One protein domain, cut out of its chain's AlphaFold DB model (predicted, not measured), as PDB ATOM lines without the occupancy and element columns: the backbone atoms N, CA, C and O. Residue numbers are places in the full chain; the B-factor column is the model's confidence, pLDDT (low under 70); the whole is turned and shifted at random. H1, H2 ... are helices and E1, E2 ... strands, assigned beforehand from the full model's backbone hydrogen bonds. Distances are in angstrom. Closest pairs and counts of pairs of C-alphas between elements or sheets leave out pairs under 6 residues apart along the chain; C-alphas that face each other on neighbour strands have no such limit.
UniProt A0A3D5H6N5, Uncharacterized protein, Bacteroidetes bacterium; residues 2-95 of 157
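AT A GLANCE: This is residues 2 to 95 of the 157 residues of an uncharacterized protein of Bacteroidetes bacterium (UniProt A0A3D5H6N5). A single six-stranded antiparallel sheet, strongly twisted and curled like part of a barrel, is left open between its edge strands E1 and E8. The small hairpin E3 and E4 extends it at one end of the longest axis, the tip of the hairpin E5 and E6 reaches the other end, and the short helix H1 sits near Tyr 23, Gly 42 and Pro 61 of the sheet. The printed part has 94 residues, with named elements in the order E1, E2, E3, E4, E5, E6, H1, E7, E8; the large sheet runs E1, E2, E5, E6, E7, E8. The class is mostly strand, and the whole is compact, with a radius of gyration of the C-alphas of 14.2 A, yet elongated, spanning 45 by 29 by 22 A.

IN THESE COORDINATES: E1, residues 7 to 15, begins at C-alpha 7 (11.674, -10.942, -23.015) and is 24.9 A long. E2, residues 18 to 25, is 22.3 A long. E3 is residues 27 to 29 and E4 residues 36 to 38. E5, residues 42 to 51, is the longest strand at 26.4 A and ends at C-alpha 51 (-2.780, -33.627, -17.993). E6, residues 54 to 61, is 22.8 A long. H1 is residues 72 to 75. E7, residues 83 to 90, is 22.2 A long, and E8, residues 93 to 95, ends at C-alpha 95 (10.650, -23.691, -20.541).

HOW THE PARTS SIT: E1 and E2 form a hairpin, antiparallel at 166 degrees, with N 10 and O 22 3.0 A apart. E2 and E5 are antiparallel at 129 degrees, with N 21 and O 44 2.9 A apart. The hairpin E5 and E6 has N 47 and O 58 at 2.9 A. E7 has staggered pairing: residues 83 to 87 pair with E6, with N 85 and O 57 at 2.9 A, and residues 88 to 90 pair with E8, with N 90 and O 93 at 2.9 A. E1 and E8 are apart. E2 runs on into E3 at 64 degrees, and the hairpin E3 and E4 has N 28 and O 37 at 2.9 A. H1 is on the large sheet at a height of 6.1 A, over none of its strands; the closest C-alphas of H1 and E5 are Leu 74 and Gly 42, 6.4 A apart. H1 is too short for an O i to N i+4 pair; its one O i to N i+3 pair is within hydrogen-bond range.

THE WHOLE: The two C-alphas farthest apart, those of Ser 33 and Gly 52, are 45.6 A from each other. The printed part has no cut and no long link. Its mean pLDDT is 83.2; confidence is under 70 at residues 2 to 5, 30 to 33 and 65 to 80.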
ATOM      1  N   HIS A   2      11.746 -16.002 -34.264       35.06
ATOM      2  CA  HIS A   2      12.725 -15.826 -33.186       35.06
ATOM      3  C   HIS A   2      12.712 -14.354 -32.762       35.06
ATOM      4  O   HIS A   2      13.209 -13.498 -33.497       35.06
ATOM      5  N   ALA A   3      12.125 -14.054 -31.603       45.69
ATOM      6  CA  ALA A   3      12.268 -12.748 -30.977       45.69
ATOM      7  C   ALA A   3      13.749 -12.560 -30.600       45.69
ATOM      8  O   ALA A   3      14.306 -13.314 -29.810       45.69
ATOM      9  N   THR A   4      14.420 -11.589 -31.217       49.78
ATOM     10  CA  THR A   4      15.855 -11.298 -31.010       49.78
ATOM     11  C   THR A   4      16.082 -10.209 -29.949       49.78
ATOM     12  O   THR A   4      17.127  -9.561 -29.927       49.78
ATOM     13  N   GLY A   5      15.103 -10.002 -29.063       67.44
ATOM     14  CA  GLY A   5      15.120  -9.007 -27.990       67.44
ATOM     15  C   GLY A   5      14.941  -9.640 -26.610       67.44
ATOM     16  O   GLY A   5      14.566 -10.802 -26.485       67.44
ATOM     17  N   LYS A   6      15.214  -8.872 -25.550       84.12
ATOM     18  CA  LYS A   6      14.964  -9.311 -24.170       84.12
ATOM     19  C   LYS A   6      13.457  -9.497 -23.955       84.12
ATOM     20  O   LYS A   6      12.697  -8.559 -24.186       84.12
ATOM     21  N   THR A   7      13.054 -10.652 -23.437       88.69
ATOM     22  CA  THR A   7      11.674 -10.942 -23.015       88.69
ATOM     23  C   THR A   7      11.602 -11.036 -21.494       88.69
ATOM     24  O   THR A   7      12.557 -11.437 -20.827       88.69
ATOM     25  N   THR A   8      10.487 -10.621 -20.900       91.69
ATOM     26  CA  THR A   8      10.213 -10.782 -19.468       91.69
ATOM     27  C   THR A   8       8.810 -11.334 -19.263       91.69
ATOM     28  O   THR A   8       7.849 -10.816 -19.828       91.69
ATOM     29  N   LEU A   9       8.720 -12.364 -18.422       92.69
ATOM     30  CA  LEU A   9       7.476 -12.926 -17.916       92.69
ATOM     31  C   LEU A   9       7.378 -12.652 -16.416       92.69
ATOM     32  O   LEU A   9       8.247 -13.068 -15.649       92.69
ATOM     33  N   THR A  10       6.307 -11.982 -16.002       94.75
ATOM     34  CA  THR A  10       6.003 -11.744 -14.587       94.75
ATOM     35  C   THR A  10       4.755 -12.517 -14.204       94.75
ATOM     36  O   THR A  10       3.737 -12.403 -14.877       94.75
ATOM     37  N   PHE A  11       4.816 -13.269 -13.105       94.31
ATOM     38  CA  PHE A  11       3.702 -14.074 -12.608       94.31
ATOM     39  C   PHE A  11       3.228 -13.536 -11.257       94.31
ATOM     40  O   PHE A  11       4.013 -13.428 -10.315       94.31
ATOM     41  N   LYS A  12       1.929 -13.256 -11.134       96.19
ATOM     42  CA  LYS A  12       1.279 -12.909  -9.865       96.19
ATOM     43  C   LYS A  12       0.140 -13.878  -9.584       96.19
ATOM     44  O   LYS A  12      -0.899 -13.833 -10.238       96.19
ATOM     45  N   GLN A  13       0.331 -14.751  -8.601       95.69
ATOM     46  CA  GLN A  13      -0.677 -15.732  -8.208       95.69
ATOM     47  C   GLN A  13      -1.891 -15.048  -7.559       95.69
ATOM     48  O   GLN A  13      -1.729 -14.162  -6.720       95.69
ATOM     49  N   PHE A  14      -3.098 -15.470  -7.931       94.69
ATOM     50  CA  PHE A  14      -4.352 -15.007  -7.315       94.69
ATOM     51  C   PHE A  14      -5.332 -16.144  -6.978       94.69
ATOM     52  O   PHE A  14      -6.385 -15.903  -6.394       94.69
ATOM     53  N   GLY A  15      -4.979 -17.389  -7.302       92.19
ATOM     54  CA  GLY A  15      -5.709 -18.593  -6.914       92.19
ATOM     55  C   GLY A  15      -4.772 -19.796  -6.837       92.19
ATOM     56  O   GLY A  15      -3.583 -19.677  -7.127       92.19
ATOM     57  N   ALA A  16      -5.298 -20.969  -6.470       91.31
ATOM     58  CA  ALA A  16      -4.484 -22.173  -6.262       91.31
ATOM     59  C   ALA A  16      -3.576 -22.498  -7.463       91.31
ATOM     60  O   ALA A  16      -2.385 -22.711  -7.274       91.31
ATOM     61  N   ASN A  17      -4.123 -22.432  -8.681       93.31
ATOM     62  CA  ASN A  17      -3.393 -22.655  -9.935       93.31
ATOM     63  C   ASN A  17      -3.558 -21.492 -10.929       93.31
ATOM     64  O   ASN A  17      -3.393 -21.698 -12.128       93.31
ATOM     65  N   ALA A  18      -3.940 -20.307 -10.445       95.62
ATOM     66  CA  ALA A  18      -4.324 -19.171 -11.279       95.62
ATOM     67  C   ALA A  18      -3.370 -17.985 -11.085       95.62
ATOM     68  O   ALA A  18      -3.067 -17.597  -9.949       95.62
ATOM     69  N   TYR A  19      -2.916 -17.410 -12.199       95.94
ATOM     70  CA  TYR A  19      -1.906 -16.358 -12.245       95.94
ATOM     71  C   TYR A  19      -2.318 -15.244 -13.200       95.94
ATOM     72  O   TYR A  19      -2.864 -15.493 -14.270       95.94
ATOM     73  N   ARG A  20      -2.016 -14.001 -12.826       95.31
ATOM     74  CA  ARG A  20      -1.880 -12.908 -13.787       95.31
ATOM     75  C   ARG A  20      -0.474 -12.989 -14.360       95.31
ATOM     76  O   ARG A  20       0.487 -13.056 -13.586       95.31
ATOM     77  N   VAL A  21      -0.375 -13.031 -15.680       94.25
ATOM     78  CA  VAL A  21       0.892 -13.114 -16.400       94.25
ATOM     79  C   VAL A  21       1.060 -11.869 -17.246       94.25
ATOM     80  O   VAL A  21       0.237 -11.599 -18.115       94.25
ATOM     81  N   THR A  22       2.149 -11.151 -17.010       92.69
ATOM     82  CA  THR A  22       2.557 -10.030 -17.853       92.69
ATOM     83  C   THR A  22       3.679 -10.498 -18.770       92.69
ATOM     84  O   THR A  22       4.748 -10.883 -18.287       92.69
ATOM     85  N   TYR A  23       3.446 -10.456 -20.082       90.56
ATOM     86  CA  TYR A  23       4.451 -10.710 -21.115       90.56
ATOM     87  C   TYR A  23       4.928  -9.384 -21.701       90.56
ATOM     88  O   TYR A  23       4.132  -8.621 -22.253       90.56
ATOM     89  N   LEU A  24       6.230  -9.116 -21.600       89.94
ATOM     90  CA  LEU A  24       6.856  -7.937 -22.186       89.94
ATOM     91  C   LEU A  24       8.054  -8.343 -23.036       89.94
ATOM     92  O   LEU A  24       9.096  -8.752 -22.518       89.94
ATOM     93  N   GLN A  25       7.925  -8.136 -24.338       87.00
ATOM     94  CA  GLN A  25       9.053  -8.107 -25.251       87.00
ATOM     95  C   GLN A  25       9.597  -6.677 -25.282       87.00
ATOM     96  O   GLN A  25       8.892  -5.742 -25.651       87.00
ATOM     97  N   HIS A  26      10.839  -6.478 -24.840       85.38
ATOM     98  CA  HIS A  26      11.399  -5.131 -24.663       85.38
ATOM     99  C   HIS A  26      11.660  -4.427 -25.997       85.38
ATOM    100  O   HIS A  26      11.590  -3.203 -26.065       85.38
ATOM    101  N   GLU A  27      11.924  -5.198 -27.051       83.56
ATOM    102  CA  GLU A  27      12.138  -4.696 -28.406       83.56
ATOM    103  C   GLU A  27      11.291  -5.485 -29.407       83.56
ATOM    104  O   GLU A  27      11.445  -6.700 -29.551       83.56
ATOM    105  N   ILE A  28      10.433  -4.774 -30.132       77.75
ATOM    106  CA  ILE A  28       9.645  -5.310 -31.243       77.75
ATOM    107  C   ILE A  28      10.081  -4.656 -32.553       77.75
ATOM    108  O   ILE A  28      10.547  -3.514 -32.577       77.75
ATOM    109  N   SER A  29       9.916  -5.366 -33.664       73.31
ATOM    110  CA  SER A  29      10.107  -4.780 -34.991       73.31
ATOM    111  C   SER A  29       8.838  -4.049 -35.414       73.31
ATOM    112  O   SER A  29       7.755  -4.629 -35.482       73.31
ATOM    113  N   SER A  30       8.970  -2.764 -35.728       69.12
ATOM    114  CA  SER A  30       7.907  -1.952 -36.308       69.12
ATOM    115  C   SER A  30       7.456  -2.561 -37.631       69.12
ATOM    116  O   SER A  30       8.234  -2.626 -38.587       69.12
ATOM    117  N   HIS A  31       6.187  -2.964 -37.707       65.00
ATOM    118  CA  HIS A  31       5.605  -3.569 -38.906       65.00
ATOM    119  C   HIS A  31       5.580  -2.602 -40.103       65.00
ATOM    120  O   HIS A  31       5.559  -3.038 -41.250       65.00
ATOM    121  N   THR A  32       5.600  -1.289 -39.853       64.75
ATOM    122  CA  THR A  32       5.504  -0.249 -40.889       64.75
ATOM    123  C   THR A  32       6.852   0.344 -41.285       64.75
ATOM    124  O   THR A  32       7.021   0.744 -42.435       64.75
ATOM    125  N   SER A  33       7.811   0.427 -40.357       69.56
ATOM    126  CA  SER A  33       9.084   1.123 -40.593       69.56
ATOM    127  C   SER A  33      10.320   0.225 -40.566       69.56
ATOM    128  O   SER A  33      11.407   0.690 -40.908       69.56
ATOM    129  N   GLY A  34      10.190  -1.033 -40.124       70.06
ATOM    130  CA  GLY A  34      11.316  -1.953 -39.922       70.06
ATOM    131  C   GLY A  34      12.280  -1.541 -38.800       70.06
ATOM    132  O   GLY A  34      13.299  -2.195 -38.593       70.06
ATOM    133  N   LYS A  35      11.988  -0.454 -38.072       78.88
ATOM    134  CA  LYS A  35      12.780   0.002 -36.925       78.88
ATOM    135  C   LYS A  35      12.408  -0.772 -35.667       78.88
ATOM    136  O   LYS A  35      11.270  -1.207 -35.522       78.88
ATOM    137  N   LYS A  36      13.351  -0.887 -34.732       80.81
ATOM    138  CA  LYS A  36      13.051  -1.372 -33.383       80.81
ATOM    139  C   LYS A  36      12.218  -0.336 -32.630       80.81
ATOM    140  O   LYS A  36      12.557   0.847 -32.631       80.81
ATOM    141  N   GLU A  37      11.158  -0.791 -31.983       83.50
ATOM    142  CA  GLU A  37      10.321  -0.009 -31.078       83.50
ATOM    143  C   GLU A  37      10.238  -0.706 -29.719       83.50
ATOM    144  O   GLU A  37      10.439  -1.918 -29.611       83.50
ATOM    145  N   GLN A  38       9.937   0.066 -28.677       83.94
ATOM    146  CA  GLN A  38       9.647  -0.499 -27.367       83.94
ATOM    147  C   GLN A  38       8.309  -1.245 -27.423       83.94
ATOM    148  O   GLN A  38       7.311  -0.688 -27.890       83.94
ATOM    149  N   GLY A  39       8.307  -2.501 -26.975       83.00
ATOM    150  CA  GLY A  39       7.082  -3.288 -26.878       83.00
ATOM    151  C   GLY A  39       6.208  -2.850 -25.706       83.00
ATOM    152  O   GLY A  39       6.669  -2.203 -24.761       83.00
ATOM    153  N   GLU A  40       4.933  -3.214 -25.772       86.06
ATOM    154  CA  GLU A  40       3.971  -2.961 -24.701       86.06
ATOM    155  C   GLU A  40       3.703  -4.241 -23.899       86.06
ATOM    156  O   GLU A  40       3.697  -5.341 -24.467       86.06
ATOM    157  N   PRO A  41       3.463  -4.131 -22.580       86.94
ATOM    158  CA  PRO A  41       3.095  -5.287 -21.780       86.94
ATOM    159  C   PRO A  41       1.724  -5.808 -22.213       86.94
ATOM    160  O   PRO A  41       0.761  -5.042 -22.353       86.94
ATOM    161  N   GLY A  42       1.651  -7.122 -22.397       88.06
ATOM    162  CA  GLY A  42       0.409  -7.855 -22.580       88.06
ATOM    163  C   GLY A  42       0.046  -8.603 -21.310       88.06
ATOM    164  O   GLY A  42       0.898  -9.275 -20.730       88.06
ATOM    165  N   GLU A  43      -1.206  -8.466 -20.880       90.75
ATOM    166  CA  GLU A  43      -1.715  -9.108 -19.671       90.75
ATOM    167  C   GLU A  43      -2.558 -10.332 -20.025       90.75
ATOM    168  O   GLU A  43      -3.405 -10.292 -20.922       90.75
ATOM    169  N   PHE A  44      -2.338 -11.413 -19.283       91.50
ATOM    170  CA  PHE A  44      -3.005 -12.691 -19.473       91.50
ATOM    171  C   PHE A  44      -3.493 -13.244 -18.137       91.50
ATOM    172  O   PHE A  44      -2.855 -13.096 -17.090       91.50
ATOM    173  N   GLU A  45      -4.622 -13.935 -18.183       93.69
ATOM    174  CA  GLU A  45      -4.971 -14.924 -17.178       93.69
ATOM    175  C   GLU A  45      -4.318 -16.250 -17.548       93.69
ATOM    176  O   GLU A  45      -4.388 -16.678 -18.698       93.69
ATOM    177  N   ALA A  46      -3.678 -16.893 -16.579       94.94
ATOM    178  CA  ALA A  46      -3.032 -18.174 -16.779       94.94
ATOM    179  C   ALA A  46      -3.503 -19.200 -15.757       94.94
ATOM    180  O   ALA A  46      -3.530 -18.917 -14.556       94.94
ATOM    181  N   HIS A  47      -3.778 -20.412 -16.229       95.50
ATOM    182  CA  HIS A  47      -4.065 -21.564 -15.384       95.50
ATOM    183  C   HIS A  47      -3.047 -22.678 -15.606       95.50
ATOM    184  O   HIS A  47      -2.774 -23.063 -16.741       95.50
ATOM    185  N   LEU A  48      -2.504 -23.222 -14.516       95.75
ATOM    186  CA  LEU A  48      -1.628 -24.393 -14.561       95.75
ATOM    187  C   LEU A  48      -2.414 -25.682 -14.308       95.75
ATOM    188  O   LEU A  48      -3.188 -25.783 -13.356       95.75
ATOM    189  N   GLY A  49      -2.167 -26.699 -15.131       94.75
ATOM    190  CA  GLY A  49      -2.837 -27.991 -15.021       94.75
ATOM    191  C   GLY A  49      -1.949 -29.152 -15.447       94.75
ATOM    192  O   GLY A  49      -1.225 -29.073 -16.437       94.75
ATOM    193  N   ARG A  50      -2.008 -30.262 -14.702       95.88
ATOM    194  CA  ARG A  50      -1.388 -31.526 -15.120       95.88
ATOM    195  C   ARG A  50      -2.385 -32.349 -15.920       95.88
ATOM    196  O   ARG A  50      -3.475 -32.635 -15.435       95.88
ATOM    197  N   ILE A  51      -1.986 -32.761 -17.119       95.44
ATOM    198  CA  ILE A  51      -2.780 -33.627 -17.993       95.44
ATOM    199  C   ILE A  51      -1.889 -34.792 -18.419       95.44
ATOM    200  O   ILE A  51      -0.851 -34.610 -19.058       95.44
ATOM    201  N   GLY A  52      -2.269 -36.009 -18.022       91.69
ATOM    202  CA  GLY A  52      -1.381 -37.165 -18.137       91.69
ATOM    203  C   GLY A  52      -0.108 -36.962 -17.307       91.69
ATOM    204  O   GLY A  52      -0.189 -36.675 -16.115       91.69
ATOM    205  N   GLY A  53       1.059 -37.115 -17.937       92.38
ATOM    206  CA  GLY A  53       2.366 -36.912 -17.297       92.38
ATOM    207  C   GLY A  53       2.957 -35.504 -17.450       92.38
ATOM    208  O   GLY A  53       4.001 -35.227 -16.863       92.38
ATOM    209  N   ALA A  54       2.325 -34.614 -18.221       95.69
ATOM    210  CA  ALA A  54       2.861 -33.294 -18.550       95.69
ATOM    211  C   ALA A  54       2.143 -32.169 -17.784       95.69
ATOM    212  O   ALA A  54       0.985 -32.307 -17.380       95.69
ATOM    213  N   LEU A  55       2.855 -31.061 -17.569       96.19
ATOM    214  CA  LEU A  55       2.314 -29.821 -17.018       96.19
ATOM    215  C   LEU A  55       2.052 -28.848 -18.172       96.19
ATOM    216  O   LEU A  55       2.899 -28.681 -19.049       96.19
ATOM    217  N   PHE A  56       0.883 -28.222 -18.160       96.88
ATOM    218  CA  PHE A  56       0.456 -27.256 -19.162       96.88
ATOM    219  C   PHE A  56       0.083 -25.934 -18.506       96.88
ATOM    220  O   PHE A  56      -0.414 -25.912 -17.375       96.88
ATOM    221  N   ILE A  57       0.308 -24.854 -19.247       96.00
ATOM    222  CA  ILE A  57      -0.237 -23.530 -18.984       96.00
ATOM    223  C   ILE A  57      -1.304 -23.233 -20.034       96.00
ATOM    224  O   ILE A  57      -1.077 -23.426 -21.227       96.00
ATOM    225  N   ASP A  58      -2.469 -22.803 -19.575       94.81
ATOM    226  CA  ASP A  58      -3.555 -22.283 -20.395       94.81
ATOM    227  C   ASP A  58      -3.590 -20.763 -20.226       94.81
ATOM    228  O   ASP A  58      -3.828 -20.282 -19.118       94.81
ATOM    229  N   LEU A  59      -3.284 -20.032 -21.299       92.88
ATOM    230  CA  LEU A  59      -3.246 -18.575 -21.345       92.88
ATOM    231  C   LEU A  59      -4.491 -18.032 -22.038       92.88
ATOM    232  O   LEU A  59      -4.835 -18.459 -23.138       92.88
ATOM    233  N   TYR A  60      -5.098 -17.021 -21.429       90.25
ATOM    234  CA  TYR A  60      -6.188 -16.257 -22.015       90.25
ATOM    235  C   TYR A  60      -5.885 -14.756 -21.918       90.25
ATOM    236  O   TYR A  60      -5.577 -14.274 -20.824       90.25
ATOM    237  N   PRO A  61      -5.941 -13.995 -23.025       87.44
ATOM    238  CA  PRO A  61      -5.612 -12.574 -23.018       87.44
ATOM    239  C   PRO A  61      -6.665 -11.771 -22.253       87.44
ATOM    240  O   PRO A  61      -7.869 -11.932 -22.475       87.44
ATOM    241  N   ASP A  62      -6.221 -10.857 -21.389       81.88
ATOM    242  CA  ASP A  62      -7.127  -9.922 -20.722       81.88
ATOM    243  C   ASP A  62      -7.833  -9.040 -21.767       81.88
ATOM    244  O   ASP A  62      -7.210  -8.584 -22.729       81.88
ATOM    245  N   LYS A  63      -9.130  -8.781 -21.572       72.56
ATOM    246  CA  LYS A  63      -9.974  -7.994 -22.486       72.56
ATOM    247  C   LYS A  63      -9.408  -6.601 -22.734       72.56
ATOM    248  O   LYS A  63      -9.464  -6.108 -23.859       72.56
ATOM    249  N   ASP A  64      -8.806  -6.003 -21.709       73.12
ATOM    250  CA  ASP A  64      -8.207  -4.667 -21.788       73.12
ATOM    251  C   ASP A  64      -6.884  -4.644 -22.579       73.12
ATOM    252  O   ASP A  64      -6.348  -3.575 -22.880       73.12
ATOM    253  N   SER A  65      -6.352  -5.819 -22.932       66.19
ATOM    254  CA  SER A  65      -5.128  -5.974 -23.721       66.19
ATOM    255  C   SER A  65      -5.390  -6.198 -25.216       66.19
ATOM    256  O   SER A  65      -4.457  -6.117 -26.011       66.19
ATOM    257  N   TRP A  66      -6.634  -6.437 -25.645       65.81
ATOM    258  CA  TRP A  66      -6.946  -6.862 -27.022       65.81
ATOM    259  C   TRP A  66      -6.624  -5.823 -28.111       65.81
ATOM    260  O   TRP A  66      -6.525  -6.168 -29.283       65.81
ATOM    261  N   ASN A  67      -6.437  -4.550 -27.751       65.12
ATOM    262  CA  ASN A  67      -6.073  -3.477 -28.682       65.12
ATOM    263  C   ASN A  67      -4.557  -3.193 -28.754       65.12
ATOM    264  O   ASN A  67      -4.138  -2.328 -29.527       65.12
ATOM    265  N   ARG A  68      -3.723  -3.905 -27.982       68.12
ATOM    266  CA  ARG A  68      -2.271  -3.673 -27.908       68.12
ATOM    267  C   ARG A  68      -1.518  -4.516 -28.932       68.12
ATOM    268  O   ARG A  68      -0.865  -5.501 -28.605       68.12
ATOM    269  N   LEU A  69      -1.575  -4.089 -30.193       64.12
ATOM    270  CA  LEU A  69      -0.927  -4.771 -31.327       64.12
ATOM    271  C   LEU A  69       0.617  -4.715 -31.309       64.12
ATOM    272  O   LEU A  69       1.261  -5.306 -32.169       64.12
ATOM    273  N   LYS A  70       1.229  -4.020 -30.338       65.00
ATOM    274  CA  LYS A  70       2.689  -3.944 -30.118       65.00
ATOM    275  C   LYS A  70       3.226  -5.066 -29.216       65.00
ATOM    276  O   LYS A  70       4.225  -4.892 -28.516       65.00
ATOM    277  N   ASN A  71       2.538  -6.200 -29.194       69.00
ATOM    278  CA  ASN A  71       2.886  -7.361 -28.394       69.00
ATOM    279  C   ASN A  71       2.637  -8.618 -29.230       69.00
ATOM    280  O   ASN A  71       1.491  -8.918 -29.558       69.00
ATOM    281  N   ASP A  72       3.704  -9.335 -29.578       67.94
ATOM    282  CA  ASP A  72       3.640 -10.458 -30.521       67.94
ATOM    283  C   ASP A  72       2.739 -11.594 -30.000       67.94
ATOM    284  O   ASP A  72       1.997 -12.205 -30.772       67.94
ATOM    285  N   LEU A  73       2.718 -11.829 -28.680       66.25
ATOM    286  CA  LEU A  73       1.834 -12.822 -28.071       66.25
ATOM    287  C   LEU A  73       0.367 -12.379 -28.116       66.25
ATOM    288  O   LEU A  73      -0.501 -13.200 -28.381       66.25
ATOM    289  N   LEU A  74       0.043 -11.101 -27.914       65.31
ATOM    290  CA  LEU A  74      -1.331 -10.616 -28.118       65.31
ATOM    291  C   LEU A  74      -1.721 -10.593 -29.599       65.31
ATOM    292  O   LEU A  74      -2.872 -10.868 -29.924       65.31
ATOM    293  N   ALA A  75      -0.773 -10.327 -30.497       61.66
ATOM    294  CA  ALA A  75      -1.011 -10.292 -31.934       61.66
ATOM    295  C   ALA A  75      -1.405 -11.662 -32.513       61.66
ATOM    296  O   ALA A  75      -2.067 -11.703 -33.543       61.66
ATOM    297  N   ILE A  76      -1.069 -12.782 -31.859       66.06
ATOM    298  CA  ILE A  76      -1.611 -14.100 -32.243       66.06
ATOM    299  C   ILE A  76      -3.035 -14.350 -31.709       66.06
ATOM    300  O   ILE A  76      -3.721 -15.239 -32.203       66.06
ATOM    301  N   HIS A  77      -3.512 -13.545 -30.753       59.97
ATOM    302  CA  HIS A  77      -4.863 -13.611 -30.183       59.97
ATOM    303  C   HIS A  77      -5.824 -12.600 -30.844       59.97
ATOM    304  O   HIS A  77      -6.639 -11.965 -30.174       59.97
ATOM    305  N   LEU A  78      -5.768 -12.452 -32.176       61.38
ATOM    306  CA  LEU A  78      -6.744 -11.649 -32.943       61.38
ATOM    307  C   LEU A  78      -8.185 -12.175 -32.792       61.38
ATOM    308  O   LEU A  78      -9.146 -11.442 -33.025       61.38
ATOM    309  N   ALA A  79      -8.328 -13.430 -32.359       61.38
ATOM    310  CA  ALA A  79      -9.532 -13.972 -31.753       61.38
ATOM    311  C   ALA A  79      -9.259 -14.252 -30.260       61.38
ATOM    312  O   ALA A  79      -8.166 -14.711 -29.927       61.38
ATOM    313  N   PRO A  80     -10.229 -14.023 -29.356       69.38
ATOM    314  CA  PRO A  80     -10.066 -14.251 -27.922       69.38
ATOM    315  C   PRO A  80     -10.111 -15.751 -27.603       69.38
ATOM    316  O   PRO A  80     -11.111 -16.279 -27.112       69.38
ATOM    317  N   THR A  81      -9.032 -16.446 -27.948       78.75
ATOM    318  CA  THR A  81      -8.860 -17.888 -27.790       78.75
ATOM    319  C   THR A  81      -7.943 -18.210 -26.618       78.75
ATOM    320  O   THR A  81      -7.189 -17.370 -26.130       78.75
ATOM    321  N   HIS A  82      -8.028 -19.453 -26.154       87.12
ATOM    322  CA  HIS A  82      -7.075 -20.015 -25.208       87.12
ATOM    323  C   HIS A  82      -5.822 -20.488 -25.948       87.12
ATOM    324  O   HIS A  82      -5.929 -21.173 -26.970       87.12
ATOM    325  N   THR A  83      -4.646 -20.179 -25.404       89.19
ATOM    326  CA  THR A  83      -3.362 -20.706 -25.871       89.19
ATOM    327  C   THR A  83      -2.811 -21.671 -24.835       89.19
ATOM    328  O   THR A  83      -2.416 -21.273 -23.741       89.19
ATOM    329  N   ILE A  84      -2.752 -22.952 -25.194       93.56
ATOM    330  CA  ILE A  84      -2.219 -24.000 -24.324       93.56
ATOM    331  C   ILE A  84      -0.781 -24.310 -24.726       93.56
ATOM    332  O   ILE A  84      -0.508 -24.655 -25.875       93.56
ATOM    333  N   SER A  85       0.132 -24.226 -23.764       95.19
ATOM    334  CA  SER A  85       1.544 -24.574 -23.941       95.19
ATOM    335  C   SER A  85       1.992 -25.566 -22.876       95.19
ATOM    336  O   SER A  85       1.519 -25.548 -21.739       95.19
ATOM    337  N   LYS A  86       2.917 -26.452 -23.235       97.00
ATOM    338  CA  LYS A  86       3.588 -27.334 -22.284       97.00
ATOM    339  C   LYS A  86       4.639 -26.534 -21.526       97.00
ATOM    340  O   LYS A  86       5.365 -25.748 -22.128       97.00
ATOM    341  N   VAL A  87       4.738 -26.755 -20.220       95.94
ATOM    342  CA  VAL A  87       5.734 -26.081 -19.383       95.94
ATOM    343  C   VAL A  87       6.568 -27.075 -18.590       95.94
ATOM    344  O   VAL A  87       6.057 -28.070 -18.068       95.94
ATOM    345  N   THR A  88       7.861 -26.798 -18.479       95.25
ATOM    346  CA  THR A  88       8.775 -27.506 -17.577       95.25
ATOM    347  C   THR A  88       9.471 -26.500 -16.674       95.25
ATOM    348  O   THR A  88       9.764 -25.377 -17.080       95.25
ATOM    349  N   LEU A  89       9.691 -26.895 -15.421       92.81
ATOM    350  CA  LEU A  89      10.400 -26.092 -14.434       92.81
ATOM    351  C   LEU A  89      11.532 -26.941 -13.855       92.81
ATOM    352  O   LEU A  89      11.280 -27.966 -13.221       92.81
ATOM    353  N   GLU A  90      12.766 -26.513 -14.096       93.88
ATOM    354  CA  GLU A  90      13.999 -27.189 -13.694       93.88
ATOM    355  C   GLU A  90      14.862 -26.205 -12.898       93.88
ATOM    356  O   GLU A  90      15.629 -25.421 -13.459       93.88
ATOM    357  N   GLY A  91      14.705 -26.206 -11.571       93.56
ATOM    358  CA  GLY A  91      15.319 -25.188 -10.715       93.56
ATOM    359  C   GLY A  91      14.767 -23.798 -11.036       93.56
ATOM    360  O   GLY A  91      13.561 -23.580 -10.947       93.56
ATOM    361  N   ASP A  92      15.650 -22.883 -11.436       94.38
ATOM    362  CA  ASP A  92      15.304 -21.510 -11.828       94.38
ATOM    363  C   ASP A  92      15.045 -21.346 -13.340       94.38
ATOM    364  O   ASP A  92      14.797 -20.231 -13.807       94.38
ATOM    365  N   LYS A  93      15.063 -22.449 -14.105       95.19
ATOM    366  CA  LYS A  93      14.767 -22.465 -15.541       95.19
ATOM    367  C   LYS A  93      13.313 -22.862 -15.797       95.19
ATOM    368  O   LYS A  93      12.896 -23.960 -15.432       95.19
ATOM    369  N   LEU A  94      12.570 -21.992 -16.472       94.88
ATOM    370  CA  LEU A  94      11.242 -22.258 -17.025       94.88
ATOM    371  C   LEU A  94      11.368 -22.455 -18.539       94.88
ATOM    372  O   LEU A  94      11.921 -21.591 -19.209       94.88
ATOM    373  N   THR A  95      10.804 -23.526 -19.087       95.94
ATOM    374  CA  THR A  95      10.650 -23.691 -20.541       95.94
ATOM    375  C   THR A  95       9.168 -23.683 -20.895       95.94
ATOM    376  O   THR A  95       8.379 -24.378 -20.251       95.94
TER     377      THR A  95